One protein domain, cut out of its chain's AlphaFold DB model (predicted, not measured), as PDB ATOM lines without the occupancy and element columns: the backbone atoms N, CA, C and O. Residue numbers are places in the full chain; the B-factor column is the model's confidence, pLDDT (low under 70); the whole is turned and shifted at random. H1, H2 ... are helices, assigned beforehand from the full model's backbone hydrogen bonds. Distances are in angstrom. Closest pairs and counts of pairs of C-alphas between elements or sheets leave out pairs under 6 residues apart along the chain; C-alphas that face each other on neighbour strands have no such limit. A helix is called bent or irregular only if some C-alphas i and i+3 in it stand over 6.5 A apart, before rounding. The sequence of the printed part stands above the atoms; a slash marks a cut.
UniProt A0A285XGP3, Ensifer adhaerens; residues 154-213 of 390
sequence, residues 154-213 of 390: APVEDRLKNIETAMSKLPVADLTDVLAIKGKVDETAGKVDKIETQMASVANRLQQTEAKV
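What this domain is: This is residues 154 to 213 of the 390 residues of a protein of Ensifer adhaerens (UniProt A0A285XGP3). A short helix, H1, and a much longer one, H2, run side by side in opposite ways, the chain folding back between them through a bend at one end of a thin rod. The pairing is loose, with the helices hardly meeting except near the bend, and residues 193 to 213 of H2 stick out beyond the body as a long single arm. The printed part has 60 residues, with two named helices in the order H1, H2 and no named strand; the class is all helix. The whole is extended, with a radius of gyration of the C-alphas of 17.9 A and spans of 61 by 19 by 7 A.

How they stand to each other: H1, residues 154 to 167, and H2, residues 175 to 213, are close but not clearly touching, with 1 pair of C-alphas within 8 A. That closest pair is the C-alphas of Met 167 and Val 178, 7.9 A apart. The helices run opposite ways at a shallow tilt of 9 degrees, and their centres are 17.3 A apart. Residues 171 to 176 stand free, and so do residues 193 to 213 of H2. In H1, 9 of 10 O i to N i+4 pairs are within hydrogen-bond range, and in H2 34 of 35.

Where its parts are: H1 begins at C-alpha 154 (-45.204, 48.628, -31.344) and measures 19.5 A from first to last C-alpha. H2 begins at C-alpha 175 (-26.885, 70.343, -22.851) and ends at C-alpha 213 (-39.066, 16.883, -37.803), a length of 56.8 A. Neither helix is bent or irregular.

The domain as a whole: The two C-alphas farthest apart are those of Ala 173 and Val 213, 61.2 A. The printed part has no cut, and the link from H1 to H2, 7 residues, is short. The mean pLDDT of the printed part is 70.2; 25 residues are under 70, among them residues 166 to 176 and 209 to 213.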
ATOM      1  N   ALA A 154     -44.399  47.451 -31.688       63.88
ATOM      2  CA  ALA A 154     -45.204  48.628 -31.344       63.88
ATOM      3  C   ALA A 154     -44.873  49.241 -29.959       63.88
ATOM      4  O   ALA A 154     -44.738  50.458 -29.884       63.88
ATOM      5  N   PRO A 155     -44.615  48.472 -28.874       65.62
ATOM      6  CA  PRO A 155     -44.180  49.030 -27.588       65.62
ATOM      7  C   PRO A 155     -42.768  49.646 -27.598       65.62
ATOM      8  O   PRO A 155     -42.389  50.308 -26.632       65.62
ATOM      9  N   VAL A 156     -41.969  49.416 -28.645       56.12
ATOM     10  CA  VAL A 156     -40.686  50.091 -28.900       56.12
ATOM     11  C   VAL A 156     -40.928  51.343 -29.748       56.12
ATOM     12  O   VAL A 156     -40.501  52.418 -29.337       56.12
ATOM     13  N   GLU A 157     -41.705  51.239 -30.831       69.62
ATOM     14  CA  GLU A 157     -42.184  52.363 -31.658       69.62
ATOM     15  C   GLU A 157     -42.856  53.466 -30.823       69.62
ATOM     16  O   GLU A 157     -42.532  54.648 -30.939       69.62
ATOM     17  N   ASP A 158     -43.777  53.084 -29.938       71.19
ATOM     18  CA  ASP A 158     -44.503  54.006 -29.067       71.19
ATOM     19  C   ASP A 158     -43.569  54.620 -28.022       71.19
ATOM     20  O   ASP A 158     -43.716  55.790 -27.668       71.19
ATOM     21  N   ARG A 159     -42.561  53.881 -27.540       68.25
ATOM     22  CA  ARG A 159     -41.540  54.442 -26.645       68.25
ATOM     23  C   ARG A 159     -40.617  55.412 -27.378       68.25
ATOM     24  O   ARG A 159     -40.280  56.436 -26.793       68.25
ATOM     25  N   LEU A 160     -40.274  55.150 -28.639       72.50
ATOM     26  CA  LEU A 160     -39.494  56.059 -29.479       72.50
ATOM     27  C   LEU A 160     -40.260  57.370 -29.723       72.50
ATOM     28  O   LEU A 160     -39.746  58.437 -29.397       72.50
ATOM     29  N   LYS A 161     -41.529  57.291 -30.149       73.44
ATOM     30  CA  LYS A 161     -42.417  58.461 -30.315       73.44
ATOM     31  C   LYS A 161     -42.624  59.244 -29.020       73.44
ATOM     32  O   LYS A 161     -42.668  60.473 -29.043       73.44
ATOM     33  N   ASN A 162     -42.744  58.564 -27.877       72.62
ATOM     34  CA  ASN A 162     -42.854  59.230 -26.576       72.62
ATOM     35  C   ASN A 162     -41.542  59.921 -26.162       72.62
ATOM     36  O   ASN A 162     -41.594  61.021 -25.614       72.62
ATOM     37  N   ILE A 163     -40.375  59.334 -26.459       66.69
ATOM     38  CA  ILE A 163     -39.063  59.971 -26.253       66.69
ATOM     39  C   ILE A 163     -38.921  61.208 -27.152       66.69
ATOM     40  O   ILE A 163     -38.565  62.271 -26.656       66.69
ATOM     41  N   GLU A 164     -39.263  61.111 -28.435       68.69
ATOM     42  CA  GLU A 164     -39.237  62.216 -29.407       68.69
ATOM     43  C   GLU A 164     -40.199  63.360 -29.023       68.69
ATOM     44  O   GLU A 164     -39.830  64.540 -29.016       68.69
ATOM     45  N   THR A 165     -41.413  63.011 -28.587       71.69
ATOM     46  CA  THR A 165     -42.423  63.957 -28.081       71.69
ATOM     47  C   THR A 165     -41.997  64.623 -26.771       71.69
ATOM     48  O   THR A 165     -42.370  65.773 -26.528       71.69
ATOM     49  N   ALA A 166     -41.231  63.938 -25.916       65.62
ATOM     50  CA  ALA A 166     -40.640  64.531 -24.718       65.62
ATOM     51  C   ALA A 166     -39.469  65.460 -25.076       65.62
ATOM     52  O   ALA A 166     -39.420  66.589 -24.596       65.62
ATOM     53  N   MET A 167     -38.582  65.029 -25.978       55.25
ATOM     54  CA  MET A 167     -37.436  65.808 -26.466       55.25
ATOM     55  C   MET A 167     -37.881  67.148 -27.071       55.25
ATOM     56  O   MET A 167     -37.285  68.183 -26.795       55.25
ATOM     57  N   SER A 168     -39.007  67.140 -27.791       62.72
ATOM     58  CA  SER A 168     -39.654  68.325 -28.378       62.72
ATOM     59  C   SER A 168     -40.304  69.283 -27.361       62.72
ATOM     60  O   SER A 168     -40.889  70.289 -27.760       62.72
ATOM     61  N   LYS A 169     -40.272  68.967 -26.057       65.12
ATOM     62  CA  LYS A 169     -40.923  69.733 -24.976       65.12
ATOM     63  C   LYS A 169     -39.974  70.187 -23.865       65.12
ATOM     64  O   LYS A 169     -40.408  70.936 -22.991       65.12
ATOM     65  N   LEU A 170     -38.705  69.769 -23.875       52.03
ATOM     66  CA  LEU A 170     -37.704  70.330 -22.967       52.03
ATOM     67  C   LEU A 170     -37.284  71.725 -23.470       52.03
ATOM     68  O   LEU A 170     -36.921  71.857 -24.641       52.03
ATOM     69  N   PRO A 171     -37.271  72.770 -22.621       55.84
ATOM     70  CA  PRO A 171     -36.568  74.000 -22.958       55.84
ATOM     71  C   PRO A 171     -35.068  73.696 -23.042       55.84
ATOM     72  O   PRO A 171     -34.492  73.139 -22.106       55.84
ATOM     73  N   VAL A 172     -34.425  74.054 -24.157       53.97
ATOM     74  CA  VAL A 172     -32.999  73.768 -24.404       53.97
ATOM     75  C   VAL A 172     -32.120  74.735 -23.602       53.97
ATOM     76  O   VAL A 172     -31.548  75.681 -24.137       53.97
ATOM     77  N   ALA A 173     -32.070  74.511 -22.289       54.19
ATOM     78  CA  ALA A 173     -31.262  75.261 -21.332       54.19
ATOM     79  C   ALA A 173     -30.042  74.464 -20.844       54.19
ATOM     80  O   ALA A 173     -29.016  75.066 -20.535       54.19
ATOM     81  N   ASP A 174     -30.131  73.128 -20.814       58.59
ATOM     82  CA  ASP A 174     -29.057  72.261 -20.331       58.59
ATOM     83  C   ASP A 174     -28.675  71.203 -21.378       58.59
ATOM     84  O   ASP A 174     -29.486  70.383 -21.812       58.59
ATOM     85  N   LEU A 175     -27.414  71.239 -21.816       63.28
ATOM     86  CA  LEU A 175     -26.885  70.343 -22.851       63.28
ATOM     87  C   LEU A 175     -26.716  68.903 -22.326       63.28
ATOM     88  O   LEU A 175     -26.641  67.947 -23.103       63.28
ATOM     89  N   THR A 176     -26.657  68.758 -20.999       69.75
ATOM     90  CA  THR A 176     -26.468  67.492 -20.283       69.75
ATOM     91  C   THR A 176     -27.644  66.532 -20.466       69.75
ATOM     92  O   THR A 176     -27.422  65.353 -20.748       69.75
ATOM     93  N   ASP A 177     -28.885  67.024 -20.409       70.31
ATOM     94  CA  ASP A 177     -30.088  66.205 -20.609       70.31
ATOM     95  C   ASP A 177     -30.198  65.679 -22.046       70.31
ATOM     96  O   ASP A 177     -30.550  64.517 -22.257       70.31
ATOM     97  N   VAL A 178     -29.821  66.483 -23.046       70.69
ATOM     98  CA  VAL A 178     -29.800  66.052 -24.457       70.69
ATOM     99  C   VAL A 178     -28.774  64.931 -24.667       70.69
ATOM    100  O   VAL A 178     -29.073  63.930 -25.321       70.69
ATOM    101  N   LEU A 179     -27.593  65.042 -24.050       74.12
ATOM    102  CA  LEU A 179     -26.578  63.982 -24.033       74.12
ATOM    103  C   LEU A 179     -27.071  62.714 -23.312       74.12
ATOM    104  O   LEU A 179     -26.871  61.607 -23.816       74.12
ATOM    105  N   ALA A 180     -27.765  62.855 -22.180       74.88
ATOM    106  CA  ALA A 180     -28.335  61.733 -21.434       74.88
ATOM    107  C   ALA A 180     -29.488  61.035 -22.183       74.88
ATOM    108  O   ALA A 180     -29.635  59.812 -22.094       74.88
ATOM    109  N   ILE A 181     -30.293  61.781 -22.945       73.31
ATOM    110  CA  ILE A 181     -31.321  61.235 -23.841       73.31
ATOM    111  C   ILE A 181     -30.660  60.505 -25.013       73.31
ATOM    112  O   ILE A 181     -31.025  59.359 -25.272       73.31
ATOM    113  N   LYS A 182     -29.644  61.095 -25.665       78.81
ATOM    114  CA  LYS A 182     -28.913  60.421 -26.751       78.81
ATOM    115  C   LYS A 182     -28.302  59.101 -26.277       78.81
ATOM    116  O   LYS A 182     -28.508  58.083 -26.927       78.81
ATOM    117  N   GLY A 183     -27.648  59.083 -25.113       80.88
ATOM    118  CA  GLY A 183     -27.090  57.853 -24.540       80.88
ATOM    119  C   GLY A 183     -28.139  56.750 -24.333       80.88
ATOM    120  O   GLY A 183     -27.862  55.588 -24.610       80.88
ATOM    121  N   LYS A 184     -29.368  57.100 -23.929       73.50
ATOM    122  CA  LYS A 184     -30.492  56.148 -23.806       73.50
ATOM    123  C   LYS A 184     -31.045  55.685 -25.158       73.50
ATOM    124  O   LYS A 184     -31.530  54.558 -25.246       73.50
ATOM    125  N   VAL A 185     -30.987  56.520 -26.198       76.44
ATOM    126  CA  VAL A 185     -31.332  56.128 -27.577       76.44
ATOM    127  C   VAL A 185     -30.282  55.161 -28.127       76.44
ATOM    128  O   VAL A 185     -30.654  54.079 -28.572       76.44
ATOM    129  N   ASP A 186     -28.993  55.478 -27.989       81.19
ATOM    130  CA  ASP A 186     -27.878  54.611 -28.394       81.19
ATOM    131  C   ASP A 186     -27.931  53.247 -27.661       81.19
ATOM    132  O   ASP A 186     -27.806  52.187 -28.276       81.19
ATOM    133  N   GLU A 187     -28.209  53.250 -26.349       79.25
ATOM    134  CA  GLU A 187     -28.398  52.032 -25.542       79.25
ATOM    135  C   GLU A 187     -29.663  51.242 -25.938       79.25
ATOM    136  O   GLU A 187     -29.723  50.023 -25.757       79.25
ATOM    137  N   THR A 188     -30.692  51.911 -26.467       73.00
ATOM    138  CA  THR A 188     -31.917  51.254 -26.949       73.00
ATOM    139  C   THR A 188     -31.701  50.635 -28.328       73.00
ATOM    140  O   THR A 188     -32.108  49.493 -28.524       73.00
ATOM    141  N   ALA A 189     -30.993  51.313 -29.237       77.75
ATOM    142  CA  ALA A 189     -30.592  50.759 -30.532       77.75
ATOM    143  C   ALA A 189     -29.769  49.471 -30.353       77.75
ATOM    144  O   ALA A 189     -30.186  48.412 -30.810       77.75
ATOM    145  N   GLY A 190     -28.717  49.501 -29.524       82.00
ATOM    146  CA  GLY A 190     -27.912  48.305 -29.225       82.00
ATOM    147  C   GLY A 190     -28.670  47.163 -28.521       82.00
ATOM    148  O   GLY A 190     -28.188  46.027 -28.476       82.00
ATOM    149  N   LYS A 191     -29.868  47.423 -27.971       75.50
ATOM    150  CA  LYS A 191     -30.792  46.378 -27.490       75.50
ATOM    151  C   LYS A 191     -31.663  45.822 -28.617       75.50
ATOM    152  O   LYS A 191     -31.916  44.619 -28.600       75.50
ATOM    153  N   VAL A 192     -32.082  46.644 -29.582       77.25
ATOM    154  CA  VAL A 192     -32.795  46.198 -30.793       77.25
ATOM    155  C   VAL A 192     -31.889  45.296 -31.633       77.25
ATOM    156  O   VAL A 192     -32.252  44.139 -31.826       77.25
ATOM    157  N   ASP A 193     -30.668  45.728 -31.976       81.12
ATOM    158  CA  ASP A 193     -29.687  44.931 -32.742       81.12
ATOM    159  C   ASP A 193     -29.469  43.530 -32.132       81.12
ATOM    160  O   ASP A 193     -29.370  42.501 -32.811       81.12
ATOM    161  N   LYS A 194     -29.418  43.479 -30.795       74.06
ATOM    162  CA  LYS A 194     -29.248  42.246 -30.023       74.06
ATOM    163  C   LYS A 194     -30.498  41.363 -30.047       74.06
ATOM    164  O   LYS A 194     -30.356  40.143 -30.124       74.06
ATOM    165  N   ILE A 195     -31.693  41.950 -29.994       72.81
ATOM    166  CA  ILE A 195     -32.969  41.232 -30.117       72.81
ATOM    167  C   ILE A 195     -33.140  40.684 -31.537       72.81
ATOM    168  O   ILE A 195     -33.514  39.524 -31.678       72.81
ATOM    169  N   GLU A 196     -32.795  41.445 -32.578       76.62
ATOM    170  CA  GLU A 196     -32.805  40.978 -33.970       76.62
ATOM    171  C   GLU A 196     -31.830  39.813 -34.177       76.62
ATOM    172  O   GLU A 196     -32.212  38.761 -34.691       76.62
ATOM    173  N   THR A 197     -30.599  39.935 -33.669       81.88
ATOM    174  CA  THR A 197     -29.599  38.852 -33.692       81.88
ATOM    175  C   THR A 197     -30.103  37.594 -32.968       81.88
ATOM    176  O   THR A 197     -29.914  36.469 -33.440       81.88
ATOM    177  N   GLN A 198     -30.783  37.758 -31.827       74.50
ATOM    178  CA  GLN A 198     -31.393  36.645 -31.095       74.50
ATOM    179  C   GLN A 198     -32.595  36.046 -31.840       74.50
ATOM    180  O   GLN A 198     -32.711  34.820 -31.888       74.50
ATOM    181  N   MET A 199     -33.446  36.861 -32.468       68.69
ATOM    182  CA  MET A 199     -34.571  36.399 -33.284       68.69
ATOM    183  C   MET A 199     -34.077  35.609 -34.500       68.69
ATOM    184  O   MET A 199     -34.567  34.510 -34.738       68.69
ATOM    185  N   ALA A 200     -33.057  36.098 -35.209       83.19
ATOM    186  CA  ALA A 200     -32.429  35.382 -36.317       83.19
ATOM    187  C   ALA A 200     -31.819  34.042 -35.862       83.19
ATOM    188  O   ALA A 200     -31.963  33.030 -36.549       83.19
ATOM    189  N   SER A 201     -31.191  33.997 -34.681       76.81
ATOM    190  CA  SER A 201     -30.685  32.753 -34.081       76.81
ATOM    191  C   SER A 201     -31.813  31.764 -33.746       76.81
ATOM    192  O   SER A 201     -31.701  30.572 -34.038       76.81
ATOM    193  N   VAL A 202     -32.928  32.244 -33.182       69.12
ATOM    194  CA  VAL A 202     -34.113  31.422 -32.886       69.12
ATOM    195  C   VAL A 202     -34.782  30.927 -34.169       69.12
ATOM    196  O   VAL A 202     -35.090  29.743 -34.240       69.12
ATOM    197  N   ALA A 203     -34.932  31.767 -35.194       76.88
ATOM    198  CA  ALA A 203     -35.496  31.389 -36.490       76.88
ATOM    199  C   ALA A 203     -34.656  30.303 -37.183       76.88
ATOM    200  O   ALA A 203     -35.194  29.270 -37.568       76.88
ATOM    201  N   ASN A 204     -33.327  30.464 -37.237       82.62
ATOM    202  CA  ASN A 204     -32.425  29.435 -37.771       82.62
ATOM    203  C   ASN A 204     -32.520  28.115 -36.985       82.62
ATOM    204  O   ASN A 204     -32.520  27.036 -37.574       82.62
ATOM    205  N   ARG A 205     -32.618  28.174 -35.649       72.50
ATOM    206  CA  ARG A 205     -32.786  26.974 -34.809       72.50
ATOM    207  C   ARG A 205     -34.157  26.323 -34.980       72.50
ATOM    208  O   ARG A 205     -34.232  25.097 -34.924       72.50
ATOM    209  N   LEU A 206     -35.208  27.113 -35.185       71.75
ATOM    210  CA  LEU A 206     -36.555  26.632 -35.473       71.75
ATOM    211  C   LEU A 206     -36.571  25.922 -36.829       71.75
ATOM    212  O   LEU A 206     -36.863  24.735 -36.855       71.75
ATOM    213  N   GLN A 207     -36.079  26.563 -37.893       75.81
ATOM    214  CA  GLN A 207     -35.933  25.958 -39.223       75.81
ATOM    215  C   GLN A 207     -35.075  24.683 -39.206       75.81
ATOM    216  O   GLN A 207     -35.432  23.694 -39.838       75.81
ATOM    217  N   GLN A 208     -33.974  24.642 -38.443       70.19
ATOM    218  CA  GLN A 208     -33.180  23.415 -38.268       70.19
ATOM    219  C   GLN A 208     -33.891  22.324 -37.454       70.19
ATOM    220  O   GLN A 208     -33.515  21.157 -37.555       70.19
ATOM    221  N   THR A 209     -34.871  22.678 -36.622       60.75
ATOM    222  CA  THR A 209     -35.676  21.720 -35.850       60.75
ATOM    223  C   THR A 209     -36.833  21.206 -36.700       60.75
ATOM    224  O   THR A 209     -37.012  20.000 -36.802       60.75
ATOM    225  N   GLU A 210     -37.536  22.095 -37.400       64.38
ATOM    226  CA  GLU A 210     -38.556  21.780 -38.403       64.38
ATOM    227  C   GLU A 210     -37.972  20.907 -39.517       64.38
ATOM    228  O   GLU A 210     -38.531  19.861 -39.813       64.38
ATOM    229  N   ALA A 211     -36.783  21.217 -40.044       67.38
ATOM    230  CA  ALA A 211     -36.087  20.356 -41.003       67.38
ATOM    231  C   ALA A 211     -35.697  18.980 -40.427       67.38
ATOM    232  O   ALA A 211     -35.554  18.030 -41.183       67.38
ATOM    233  N   LYS A 212     -35.551  18.836 -39.100       58.53
ATOM    234  CA  LYS A 212     -35.295  17.550 -38.415       58.53
ATOM    235  C   LYS A 212     -36.568  16.818 -37.976       58.53
ATOM    236  O   LYS A 212     -36.460  15.696 -37.475       58.53
ATOM    237  N   VAL A 213     -37.739  17.435 -38.133       55.09
ATOM    238  CA  VAL A 213     -39.066  16.883 -37.803       55.09
ATOM    239  C   VAL A 213     -39.842  16.549 -39.080       55.09
ATOM    240  O   VAL A 213     -40.401  15.466 -39.168       55.09
TER     241      VAL A 213